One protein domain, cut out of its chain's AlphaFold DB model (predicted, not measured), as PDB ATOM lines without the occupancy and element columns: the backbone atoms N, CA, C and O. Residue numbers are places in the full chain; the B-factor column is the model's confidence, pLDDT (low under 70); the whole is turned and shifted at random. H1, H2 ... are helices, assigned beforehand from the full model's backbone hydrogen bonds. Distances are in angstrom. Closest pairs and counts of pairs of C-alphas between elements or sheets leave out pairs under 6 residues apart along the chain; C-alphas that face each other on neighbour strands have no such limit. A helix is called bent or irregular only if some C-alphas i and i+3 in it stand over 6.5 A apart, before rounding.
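What this domain is: This is residues 268 to 354 of the 645 residues of an uncharacterized protein of Pedococcus dokdonensis (UniProt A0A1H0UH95). Helices H3 and H4 meet near their ends as a V, H1 packs on the first part of the long arm H4, and H2 crosses from the end of H1 to H3 like a bar between the arms. Between H2 and H3 a long unnamed link swings outward, and its residues 296 to 301 stick out. The printed part has 87 residues with four named helices, in the order H1, H2, H3, H4, and no named strand; the class is all helix. The whole is flat, spanning 43 by 35 by 16 A, and only just loose, close to compact, with a radius of gyration of the C-alphas of 14.5 A.

Where its parts are: H1 is residues 269 to 279, 14.8 A from first to last C-alpha, and begins at C-alpha 269 (-31.820, -67.622, -108.597). H2 is residues 282 to 291, 14.1 A. H3, residues 304 to 319, is 23.3 A long; it is neither bent nor irregular, but only just: C-alphas 312 and 315 are 6.4 A apart. H4, residues 326 to 350, is 35.5 A long and ends at C-alpha 350 (-24.143, -44.167, -131.313).

How they stand to each other: H1 touches H4, closest at the C-alphas of Ala 271 and Thr 330, 4.5 A apart; they run the same way at a tilt of 37 degrees, only just steep. H1 and H2 touch only at the corner by their link, closest at the C-alphas of Ala 279 and Ala 285, 4.0 A. H2 touches H3 about perpendicular, at 76 degrees, with the C-alphas of Ala 291 and Arg 310 closest at 4.4 A. Residues 313 to 319 of H3 touch residues 326 to 329 of H4, closest at the C-alphas of Leu 316 and Leu 329, 5.5 A; the helices run opposite ways at a steep tilt of 51 degrees. H1 and H3 are apart, as are H2 and H4. In H1, H2 and H4 every O i to N i+4 pair is within hydrogen-bond range; in H3, 10 of 12 are.

The domain as a whole: The two C-alphas farthest apart, those of Ala 298 and Thr 349, are 45.0 A from each other. The link from H2 to H3 is long, with 12 residues; H1 to H2 is tight and H3 to H4 short. The printed part has no cut. Its mean pLDDT is 93.4, and no printed residue is under 70.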
ATOM      1  N   HIS A 268     -34.647 -71.321-109.953       96.12
ATOM      2  CA  HIS A 268     -33.284 -71.122-109.478       96.12
ATOM      3  C   HIS A 268     -32.872 -69.634-109.592       96.12
ATOM      4  O   HIS A 268     -33.150 -69.007-110.620       96.12
ATOM      5  N   PRO A 269     -32.175 -69.044-108.595       95.12
ATOM      6  CA  PRO A 269     -31.820 -67.622-108.597       95.12
ATOM      7  C   PRO A 269     -31.120 -67.133-109.870       95.12
ATOM      8  O   PRO A 269     -31.421 -66.042-110.341       95.12
ATOM      9  N   LEU A 270     -30.250 -67.950-110.476       95.75
ATOM     10  CA  LEU A 270     -29.582 -67.602-111.740       95.75
ATOM     11  C   LEU A 270     -30.554 -67.497-112.926       95.75
ATOM     12  O   LEU A 270     -30.393 -66.619-113.768       95.75
ATOM     13  N   ALA A 271     -31.569 -68.364-112.993       96.56
ATOM     14  CA  ALA A 271     -32.586 -68.287-114.038       96.56
ATOM     15  C   ALA A 271     -33.459 -67.039-113.860       96.56
ATOM     16  O   ALA A 271     -33.721 -66.349-114.841       96.56
ATOM     17  N   ARG A 272     -33.824 -66.699-112.615       96.50
ATOM     18  CA  ARG A 272     -34.556 -65.460-112.303       96.50
ATOM     19  C   ARG A 272     -33.744 -64.210-112.627       96.50
ATOM     20  O   ARG A 272     -34.262 -63.305-113.263       96.50
ATOM     21  N   ALA A 273     -32.459 -64.178-112.272       95.50
ATOM     22  CA  ALA A 273     -31.574 -63.063-112.614       95.50
ATOM     23  C   ALA A 273     -31.451 -62.877-114.139       95.50
ATOM     24  O   ALA A 273     -31.541 -61.756-114.641       95.50
ATOM     25  N   ALA A 274     -31.314 -63.975-114.893       96.25
ATOM     26  CA  ALA A 274     -31.302 -63.931-116.352       96.25
ATOM     27  C   ALA A 274     -32.650 -63.456-116.930       96.25
ATOM     28  O   ALA A 274     -32.667 -62.615-117.827       96.25
ATOM     29  N   ALA A 275     -33.775 -63.934-116.392       97.12
ATOM     30  CA  ALA A 275     -35.111 -63.487-116.782       97.12
ATOM     31  C   ALA A 275     -35.334 -61.997-116.486       97.12
ATOM     32  O   ALA A 275     -35.827 -61.276-117.349       97.12
ATOM     33  N   GLY A 276     -34.913 -61.520-115.312       95.56
ATOM     34  CA  GLY A 276     -34.945 -60.107-114.933       95.56
ATOM     35  C   GLY A 276     -34.098 -59.234-115.863       95.56
ATOM     36  O   GLY A 276     -34.549 -58.176-116.293       95.56
ATOM     37  N   SER A 277     -32.917 -59.710-116.275       93.75
ATOM     38  CA  SER A 277     -32.073 -59.018-117.262       93.75
ATOM     39  C   SER A 277     -32.769 -58.852-118.621       93.75
ATOM     40  O   SER A 277     -32.684 -57.787-119.234       93.75
ATOM     41  N   VAL A 278     -33.504 -59.873-119.075       94.88
ATOM     42  CA  VAL A 278     -34.343 -59.786-120.282       94.88
ATOM     43  C   VAL A 278     -35.516 -58.829-120.057       94.88
ATOM     44  O   VAL A 278     -35.771 -57.960-120.892       94.88
ATOM     45  N   ALA A 279     -36.202 -58.953-118.918       95.06
ATOM     46  CA  ALA A 279     -37.389 -58.174-118.578       95.06
ATOM     47  C   ALA A 279     -37.105 -56.685-118.309       95.06
ATOM     48  O   ALA A 279     -38.025 -55.871-118.364       95.06
ATOM     49  N   ALA A 280     -35.841 -56.301-118.109       90.94
ATOM     50  CA  ALA A 280     -35.426 -54.901-118.045       90.94
ATOM     51  C   ALA A 280     -35.696 -54.126-119.354       90.94
ATOM     52  O   ALA A 280     -35.654 -52.897-119.356       90.94
ATOM     53  N   GLU A 281     -35.923 -54.816-120.482       91.88
ATOM     54  CA  GLU A 281     -36.543 -54.243-121.685       91.88
ATOM     55  C   GLU A 281     -38.042 -54.601-121.701       91.88
ATOM     56  O   GLU A 281     -38.383 -55.770-121.919       91.88
ATOM     57  N   PRO A 282     -38.957 -53.629-121.530       92.88
ATOM     58  CA  PRO A 282     -40.386 -53.910-121.398       92.88
ATOM     59  C   PRO A 282     -40.996 -54.676-122.586       92.88
ATOM     60  O   PRO A 282     -41.891 -55.502-122.394       92.88
ATOM     61  N   ARG A 283     -40.492 -54.474-123.815       93.06
ATOM     62  CA  ARG A 283     -40.938 -55.243-124.997       93.06
ATOM     63  C   ARG A 283     -40.598 -56.727-124.868       93.06
ATOM     64  O   ARG A 283     -41.430 -57.579-125.178       93.06
ATOM     65  N   LEU A 284     -39.396 -57.044-124.389       95.19
ATOM     66  CA  LEU A 284     -38.957 -58.424-124.176       95.19
ATOM     67  C   LEU A 284     -39.645 -59.052-122.958       95.19
ATOM     68  O   LEU A 284     -39.981 -60.231-123.013       95.19
ATOM     69  N   ALA A 285     -39.928 -58.275-121.908       95.62
ATOM     70  CA  ALA A 285     -40.707 -58.731-120.755       95.62
ATOM     71  C   ALA A 285     -42.101 -59.232-121.166       95.62
ATOM     72  O   ALA A 285     -42.537 -60.310-120.750       95.62
ATOM     73  N   ARG A 286     -42.790 -58.466-122.023       96.06
ATOM     74  CA  ARG A 286     -44.095 -58.837-122.590       96.06
ATOM     75  C   ARG A 286     -44.012 -60.128-123.407       96.06
ATOM     76  O   ARG A 286     -44.813 -61.034-123.188       96.06
ATOM     77  N   VAL A 287     -43.002 -60.257-124.277       96.69
ATOM     78  CA  VAL A 287     -42.771 -61.483-125.069       96.69
ATOM     79  C   VAL A 287     -42.505 -62.682-124.165       96.69
ATOM     80  O   VAL A 287     -43.163 -63.705-124.328       96.69
ATOM     81  N   LEU A 288     -41.603 -62.560-123.189       96.62
ATOM     82  CA  LEU A 288     -41.282 -63.634-122.248       96.62
ATOM     83  C   LEU A 288     -42.534 -64.101-121.490       96.62
ATOM     84  O   LEU A 288     -42.803 -65.296-121.413       96.62
ATOM     85  N   SER A 289     -43.351 -63.168-120.997       95.50
ATOM     86  CA  SER A 289     -44.592 -63.510-120.294       95.50
ATOM     87  C   SER A 289     -45.658 -64.138-121.203       95.50
ATOM     88  O   SER A 289     -46.445 -64.966-120.741       95.50
ATOM     89  N   ALA A 290     -45.751 -63.743-122.473       96.00
ATOM     90  CA  ALA A 290     -46.727 -64.308-123.410       96.00
ATOM     91  C   ALA A 290     -46.292 -65.675-123.972       96.00
ATOM     92  O   ALA A 290     -47.137 -66.515-124.306       96.00
ATOM     93  N   ALA A 291     -44.977 -65.893-124.070       95.69
ATOM     94  CA  ALA A 291     -44.369 -67.101-124.612       95.69
ATOM     95  C   ALA A 291     -44.186 -68.216-123.567       95.69
ATOM     96  O   ALA A 291     -43.984 -69.361-123.946       95.69
ATOM     97  N   THR A 292     -44.293 -67.944-122.266       95.06
ATOM     98  CA  THR A 292     -44.278 -69.012-121.253       95.06
ATOM     99  C   THR A 292     -45.694 -69.504-120.951       95.06
ATOM    100  O   THR A 292     -46.561 -68.728-120.537       95.06
ATOM    101  N   GLY A 293     -45.936 -70.802-121.142       91.62
ATOM    102  CA  GLY A 293     -47.241 -71.436-120.933       91.62
ATOM    103  C   GLY A 293     -48.315 -71.014-121.943       91.62
ATOM    104  O   GLY A 293     -48.082 -70.193-122.831       91.62
ATOM    105  N   GLY A 294     -49.524 -71.556-121.780       85.44
ATOM    106  CA  GLY A 294     -50.661 -71.353-122.686       85.44
ATOM    107  C   GLY A 294     -50.662 -72.283-123.920       85.44
ATOM    108  O   GLY A 294     -49.876 -73.230-123.962       85.44
ATOM    109  N   PRO A 295     -51.509 -72.020-124.940       87.81
ATOM    110  CA  PRO A 295     -52.531 -70.968-124.964       87.81
ATOM    111  C   PRO A 295     -53.537 -71.130-123.817       87.81
ATOM    112  O   PRO A 295     -53.801 -72.248-123.383       87.81
ATOM    113  N   ASP A 296     -54.045 -70.012-123.302       91.88
ATOM    114  CA  ASP A 296     -55.042 -70.030-122.227       91.88
ATOM    115  C   ASP A 296     -56.434 -70.347-122.794       91.88
ATOM    116  O   ASP A 296     -56.735 -70.046-123.954       91.88
ATOM    117  N   ASP A 297     -57.308 -70.909-121.962       86.94
ATOM    118  CA  ASP A 297     -58.693 -71.168-122.348       86.94
ATOM    119  C   ASP A 297     -59.412 -69.868-122.749       86.94
ATOM    120  O   ASP A 297     -59.332 -68.844-122.068       86.94
ATOM    121  N   ALA A 298     -60.131 -69.922-123.876       87.38
ATOM    122  CA  ALA A 298     -60.882 -68.804-124.461       87.38
ATOM    123  C   ALA A 298     -60.062 -67.534-124.788       87.38
ATOM    124  O   ALA A 298     -60.639 -66.492-125.105       87.38
ATOM    125  N   ALA A 299     -58.731 -67.635-124.807       91.88
ATOM    126  CA  ALA A 299     -57.874 -66.606-125.373       91.88
ATOM    127  C   ALA A 299     -57.909 -66.612-126.909       91.88
ATOM    128  O   ALA A 299     -58.043 -67.658-127.552       91.88
ATOM    129  N   GLU A 300     -57.734 -65.436-127.515       91.56
ATOM    130  CA  GLU A 300     -57.456 -65.338-128.948       91.56
ATOM    131  C   GLU A 300     -56.143 -66.070-129.295       91.56
ATOM    132  O   GLU A 300     -55.175 -65.990-128.532       91.56
ATOM    133  N   PRO A 301     -56.070 -66.767-130.445       88.19
ATOM    134  CA  PRO A 301     -54.851 -67.454-130.850       88.19
ATOM    135  C   PRO A 301     -53.700 -66.459-131.049       88.19
ATOM    136  O   PRO A 301     -53.878 -65.374-131.606       88.19
ATOM    137  N   GLY A 302     -52.509 -66.853-130.595       86.56
ATOM    138  CA  GLY A 302     -51.279 -66.095-130.812       86.56
ATOM    139  C   GLY A 302     -50.809 -66.159-132.264       86.56
ATOM    140  O   GLY A 302     -51.214 -67.039-133.025       86.56
ATOM    141  N   ASP A 303     -49.914 -65.246-132.640       91.06
ATOM    142  CA  ASP A 303     -49.255 -65.297-133.943       91.06
ATOM    143  C   ASP A 303     -48.290 -66.512-134.049       91.06
ATOM    144  O   ASP A 303     -47.903 -67.107-133.028       91.06
ATOM    145  N   PRO A 304     -47.897 -66.929-135.268       91.88
ATOM    146  CA  PRO A 304     -47.015 -68.083-135.470       91.88
ATOM    147  C   PRO A 304     -45.641 -67.955-134.795       91.88
ATOM    148  O   PRO A 304     -45.076 -68.957-134.341       91.88
ATOM    149  N   VAL A 305     -45.103 -66.734-134.690       93.12
ATOM    150  CA  VAL A 305     -43.811 -66.476-134.040       93.12
ATOM    151  C   VAL A 305     -43.943 -66.693-132.535       93.12
ATOM    152  O   VAL A 305     -43.130 -67.409-131.950       93.12
ATOM    153  N   LEU A 306     -44.991 -66.150-131.909       93.75
ATOM    154  CA  LEU A 306     -45.276 -66.370-130.491       93.75
ATOM    155  C   LEU A 306     -45.479 -67.855-130.175       93.75
ATOM    156  O   LEU A 306     -44.974 -68.340-129.165       93.75
ATOM    157  N   THR A 307     -46.174 -68.584-131.050       93.81
ATOM    158  CA  THR A 307     -46.371 -70.037-130.908       93.81
ATOM    159  C   THR A 307     -45.035 -70.781-130.941       93.81
ATOM    160  O   THR A 307     -44.751 -71.573-130.050       93.81
ATOM    161  N   THR A 308     -44.159 -70.442-131.890       93.62
ATOM    162  CA  THR A 308     -42.811 -71.030-131.984       93.62
ATOM    163  C   THR A 308     -41.969 -70.742-130.738       93.62
ATOM    164  O   THR A 308     -41.295 -71.628-130.213       93.62
ATOM    165  N   LEU A 309     -42.009 -69.503-130.234       94.81
ATOM    166  CA  LEU A 309     -41.314 -69.142-128.997       94.81
ATOM    167  C   LEU A 309     -41.876 -69.899-127.794       94.81
ATOM    168  O   LEU A 309     -41.108 -70.291-126.919       94.81
ATOM    169  N   ARG A 310     -43.190 -70.140-127.759       95.44
ATOM    170  CA  ARG A 310     -43.836 -70.917-126.701       95.44
ATOM    171  C   ARG A 310     -43.400 -72.372-126.696       95.44
ATOM    172  O   ARG A 310     -43.066 -72.880-125.622       95.44
ATOM    173  N   ASP A 311     -43.332 -72.993-127.868       95.31
ATOM    174  CA  ASP A 311     -42.861 -74.370-128.042       95.31
ATOM    175  C   ASP A 311     -41.392 -74.536-127.621       95.31
ATOM    176  O   ASP A 311     -40.991 -75.608-127.168       95.31
ATOM    177  N   LEU A 312     -40.592 -73.469-127.714       95.19
ATOM    178  CA  LEU A 312     -39.208 -73.447-127.241       95.19
ATOM    179  C   LEU A 312     -39.095 -73.175-125.732       95.19
ATOM    180  O   LEU A 312     -38.393 -73.894-125.024       95.19
ATOM    181  N   LEU A 313     -39.731 -72.109-125.240       96.56
ATOM    182  CA  LEU A 313     -39.518 -71.606-123.880       96.56
ATOM    183  C   LEU A 313     -40.256 -72.429-122.828       96.56
ATOM    184  O   LEU A 313     -39.698 -72.681-121.761       96.56
ATOM    185  N   THR A 314     -41.473 -72.894-123.115       97.31
ATOM    186  CA  THR A 314     -42.275 -73.631-122.129       97.31
ATOM    187  C   THR A 314     -41.568 -74.901-121.635       97.31
ATOM    188  O   THR A 314     -41.442 -75.056-120.420       97.31
ATOM    189  N   PRO A 315     -41.012 -75.774-122.504       97.50
ATOM    190  CA  PRO A 315     -40.259 -76.943-122.045       97.50
ATOM    191  C   PRO A 315     -39.013 -76.592-121.226       97.50
ATOM    192  O   PRO A 315     -38.689 -77.311-120.286       97.50
ATOM    193  N   LEU A 316     -38.325 -75.488-121.547       97.25
ATOM    194  CA  LEU A 316     -37.157 -75.032-120.786       97.25
ATOM    195  C   LEU A 316     -37.544 -74.573-119.378       97.25
ATOM    196  O   LEU A 316     -36.833 -74.874-118.424       97.25
ATOM    197  N   VAL A 317     -38.673 -73.873-119.237       97.31
ATOM    198  CA  VAL A 317     -39.186 -73.446-117.928       97.31
ATOM    199  C   VAL A 317     -39.678 -74.639-117.113       97.31
ATOM    200  O   VAL A 317     -39.385 -74.706-115.926       97.31
ATOM    201  N   VAL A 318     -40.347 -75.614-117.735       96.75
ATOM    202  CA  VAL A 318     -40.732 -76.866-117.058       96.75
ATOM    203  C   VAL A 318     -39.497 -77.651-116.608       96.75
ATOM    204  O   VAL A 318     -39.449 -78.124-115.479       96.75
ATOM    205  N   ALA A 319     -38.469 -77.763-117.454       95.75
ATOM    206  CA  ALA A 319     -37.229 -78.446-117.093       95.75
ATOM    207  C   ALA A 319     -36.468 -77.733-115.964       95.75
ATOM    208  O   ALA A 319     -35.787 -78.397-115.187       95.75
ATOM    209  N   ALA A 320     -36.606 -76.409-115.835       95.00
ATOM    210  CA  ALA A 320     -35.960 -75.616-114.787       95.00
ATOM    211  C   ALA A 320     -36.442 -75.920-113.361       95.00
ATOM    212  O   ALA A 320     -35.898 -75.359-112.409       95.00
ATOM    213  N   ASP A 321     -37.436 -76.794-113.224       92.12
ATOM    214  CA  ASP A 321     -37.905 -77.327-111.952       92.12
ATOM    215  C   ASP A 321     -36.923 -78.346-111.343       92.12
ATOM    216  O   ASP A 321     -36.819 -78.495-110.128       92.12
ATOM    217  N   ASP A 322     -36.129 -79.008-112.191       90.12
ATOM    218  CA  ASP A 322     -35.032 -79.876-111.765       90.12
ATOM    219  C   ASP A 322     -33.759 -79.054-111.458       90.12
ATOM    220  O   ASP A 322     -33.412 -78.148-112.230       90.12
ATOM    221  N   PRO A 323     -32.984 -79.378-110.397       85.50
ATOM    222  CA  PRO A 323     -31.760 -78.654-110.055       85.50
ATOM    223  C   PRO A 323     -30.715 -78.543-111.170       85.50
ATOM    224  O   PRO A 323     -29.916 -77.614-111.133       85.50
ATOM    225  N   ALA A 324     -30.674 -79.450-112.151       91.81
ATOM    226  CA  ALA A 324     -29.785 -79.310-113.308       91.81
ATOM    227  C   ALA A 324     -30.482 -78.659-114.515       91.81
ATOM    228  O   ALA A 324     -29.834 -78.003-115.339       91.81
ATOM    229  N   GLY A 325     -31.803 -78.809-114.622       91.19
ATOM    230  CA  GLY A 325     -32.591 -78.326-115.750       91.19
ATOM    231  C   GLY A 325     -32.735 -76.804-115.831       91.19
ATOM    232  O   GLY A 325     -33.145 -76.293-116.873       91.19
ATOM    233  N   HIS A 326     -32.328 -76.045-114.805       94.50
ATOM    234  CA  HIS A 326     -32.294 -74.579-114.896       94.50
ATOM    235  C   HIS A 326     -31.172 -74.059-115.812       94.50
ATOM    236  O   HIS A 326     -31.271 -72.938-116.311       94.50
ATOM    237  N   LEU A 327     -30.098 -74.832-116.038       96.69
ATOM    238  CA  LEU A 327     -28.916 -74.362-116.775       96.69
ATOM    239  C   LEU A 327     -29.228 -73.974-118.232       96.69
ATOM    240  O   LEU A 327     -28.825 -72.879-118.632       96.69
ATOM    241  N   PRO A 328     -29.969 -74.777-119.027       95.88
ATOM    242  CA  PRO A 328     -30.377 -74.378-120.373       95.88
ATOM    243  C   PRO A 328     -31.231 -73.108-120.391       95.88
ATOM    244  O   PRO A 328     -30.982 -72.224-121.209       95.88
ATOM    245  N   LEU A 329     -32.193 -72.976-119.468       96.12
ATOM    246  CA  LEU A 329     -33.020 -71.773-119.359       96.12
ATOM    247  C   LEU A 329     -32.161 -70.543-119.032       96.12
ATOM    248  O   LEU A 329     -32.271 -69.519-119.705       96.12
ATOM    249  N   THR A 330     -31.263 -70.654-118.045       97.25
ATOM    250  CA  THR A 330     -30.311 -69.590-117.691       97.25
ATOM    251  C   THR A 330     -29.433 -69.209-118.884       97.25
ATOM    252  O   THR A 330     -29.233 -68.023-119.121       97.25
ATOM    253  N   ALA A 331     -28.930 -70.177-119.653       96.19
ATOM    254  CA  ALA A 331     -28.077 -69.911-120.808       96.19
ATOM    255  C   ALA A 331     -28.829 -69.175-121.929       96.19
ATOM    256  O   ALA A 331     -28.314 -68.194-122.465       96.19
ATOM    257  N   VAL A 332     -30.050 -69.610-122.257       95.81
ATOM    258  CA  VAL A 332     -30.881 -68.970-123.289       95.81
ATOM    259  C   VAL A 332     -31.255 -67.547-122.876       95.81
ATOM    260  O   VAL A 332     -30.997 -66.606-123.625       95.81
ATOM    261  N   LEU A 333     -31.807 -67.365-121.672       96.56
ATOM    262  CA  LEU A 333     -32.182 -66.038-121.177       96.56
ATOM    263  C   LEU A 333     -30.957 -65.138-120.987       96.56
ATOM    264  O   LEU A 333     -31.006 -63.960-121.325       96.56
ATOM    265  N   GLY A 334     -29.836 -65.693-120.526       95.69
ATOM    266  CA  GLY A 334     -28.574 -64.974-120.377       95.69
ATOM    267  C   GLY A 334     -28.017 -64.481-121.713       95.69
ATOM    268  O   GLY A 334     -27.561 -63.343-121.794       95.69
ATOM    269  N   ALA A 335     -28.113 -65.280-122.780       93.62
ATOM    270  CA  ALA A 335     -27.715 -64.859-124.121       93.62
ATOM    271  C   ALA A 335     -28.596 -63.714-124.651       93.62
ATOM    272  O   ALA A 335     -28.076 -62.748-125.212       93.62
ATOM    273  N   VAL A 336     -29.915 -63.781-124.431       94.62
ATOM    274  CA  VAL A 336     -30.844 -62.697-124.797       94.62
ATOM    275  C   VAL A 336     -30.560 -61.433-123.978       94.62
ATOM    276  O   VAL A 336     -30.478 -60.345-124.547       94.62
ATOM    277  N   GLY A 337     -30.344 -61.566-122.667       93.00
ATOM    278  CA  GLY A 337     -29.970 -60.458-121.785       93.00
ATOM    279  C   GLY A 337     -28.655 -59.796-122.208       93.00
ATOM    280  O   GLY A 337     -28.581 -58.573-122.310       93.00
ATOM    281  N   ALA A 338     -27.636 -60.587-122.558       90.56
ATOM    282  CA  ALA A 338     -26.364 -60.079-123.068       90.56
ATOM    283  C   ALA A 338     -26.522 -59.345-124.411       90.56
ATOM    284  O   ALA A 338     -25.970 -58.258-124.586       90.56
ATOM    285  N   ALA A 339     -27.315 -59.890-125.343       91.94
ATOM    286  CA  ALA A 339     -27.611 -59.229-126.614       91.94
ATOM    287  C   ALA A 339     -28.339 -57.888-126.405       91.94
ATOM    288  O   ALA A 339     -27.983 -56.887-127.027       91.94
ATOM    289  N   ARG A 340     -29.304 -57.845-125.477       92.94
ATOM    290  CA  ARG A 340     -30.009 -56.620-125.069       92.94
ATOM    291  C   ARG A 340     -29.055 -55.581-124.483       92.94
ATOM    292  O   ARG A 340     -29.118 -54.420-124.872       92.94
ATOM    293  N   LEU A 341     -28.162 -55.975-123.572       89.94
ATOM    294  CA  LEU A 341     -27.158 -55.070-122.998       89.94
ATOM    295  C   LEU A 341     -26.210 -54.519-124.071       89.94
ATOM    296  O   LEU A 341     -25.944 -53.320-124.084       89.94
ATOM    297  N   GLY A 342     -25.774 -55.358-125.015       89.94
ATOM    298  CA  GLY A 342     -24.986 -54.918-126.170       89.94
ATOM    299  C   GLY A 342     -25.730 -53.899-127.039       89.94
ATOM    300  O   GLY A 342     -25.169 -52.861-127.392       89.94
ATOM    301  N   ALA A 343     -27.011 -54.149-127.328       91.00
ATOM    302  CA  ALA A 343     -27.860 -53.228-128.084       91.00
ATOM    303  C   ALA A 343     -28.085 -51.898-127.345       91.00
ATOM    304  O   ALA A 343     -28.024 -50.834-127.962       91.00
ATOM    305  N   LEU A 344     -28.286 -51.931-126.024       90.31
ATOM    306  CA  LEU A 344     -28.417 -50.722-125.208       90.31
ATOM    307  C   LEU A 344     -27.111 -49.916-125.185       90.31
ATOM    308  O   LEU A 344     -27.149 -48.697-125.353       90.31
ATOM    309  N   GLY A 345     -25.962 -50.578-125.023       91.81
ATOM    310  CA  GLY A 345     -24.647 -49.935-125.065       91.81
ATOM    311  C   GLY A 345     -24.368 -49.265-126.414       91.81
ATOM    312  O   GLY A 345     -23.897 -48.125-126.456       91.81
ATOM    313  N   TRP A 346     -24.735 -49.934-127.512       92.25
ATOM    314  CA  TRP A 346     -24.688 -49.360-128.858       92.25
ATOM    315  C   TRP A 346     -25.583 -48.124-128.979       92.25
ATOM    316  O   TRP A 346     -25.101 -47.058-129.355       92.25
ATOM    317  N   SER A 347     -26.855 -48.246-128.597       92.88
ATOM    318  CA  SER A 347     -27.850 -47.168-128.692       92.88
ATOM    319  C   SER A 347     -27.432 -45.945-127.872       92.88
ATOM    320  O   SER A 347     -27.415 -44.823-128.358       92.88
ATOM    321  N   THR A 348     -26.951 -46.164-126.651       91.56
ATOM    322  CA  THR A 348     -26.479 -45.100-125.750       91.56
ATOM    323  C   THR A 348     -25.292 -44.315-126.316       91.56
ATOM    324  O   THR A 348     -25.149 -43.116-126.056       91.56
ATOM    325  N   THR A 349     -24.431 -44.984-127.085       88.94
ATOM    326  CA  THR A 349     -23.193 -44.396-127.607       88.94
ATOM    327  C   THR A 349     -23.384 -43.779-128.992       88.94
ATOM    328  O   THR A 349     -22.861 -42.696-129.253       88.94
ATOM    329  N   PHE A 350     -24.115 -44.460-129.877       89.94
ATOM    330  CA  PHE A 350     -24.143 -44.167-131.313       89.94
ATOM    331  C   PHE A 350     -25.535 -43.852-131.868       89.94
ATOM    332  O   PHE A 350     -25.613 -43.220-132.916       89.94
ATOM    333  N   ASP A 351     -26.608 -44.268-131.195       92.12
ATOM    334  CA  ASP A 351     -27.983 -44.148-131.698       92.12
ATOM    335  C   ASP A 351     -28.949 -43.745-130.576       92.12
ATOM    336  O   ASP A 351     -29.856 -44.483-130.175       92.12
ATOM    337  N   LYS A 352     -28.686 -42.564-130.004       92.06
ATOM    338  CA  LYS A 352     -29.370 -42.069-128.800       92.06
ATOM    339  C   LYS A 352     -30.872 -41.883-129.010       92.06
ATOM    340  O   LYS A 352     -31.615 -41.899-128.034       92.06
ATOM    341  N   ASP A 353     -31.319 -41.753-130.255       90.25
ATOM    342  CA  ASP A 353     -32.728 -41.580-130.621       90.25
ATOM    343  C   ASP A 353     -33.553 -42.854-130.397       90.25
ATOM    344  O   ASP A 353     -34.772 -42.788-130.251       90.25
ATOM    345  N   THR A 354     -32.910 -44.021-130.300       89.81
ATOM    346  CA  THR A 354     -33.597 -45.297-130.033       89.81
ATOM    347  C   THR A 354     -33.761 -45.620-128.549       89.81
ATOM    348  O   THR A 354     -34.507 -46.542-128.208       89.81
TER     349      THR A 354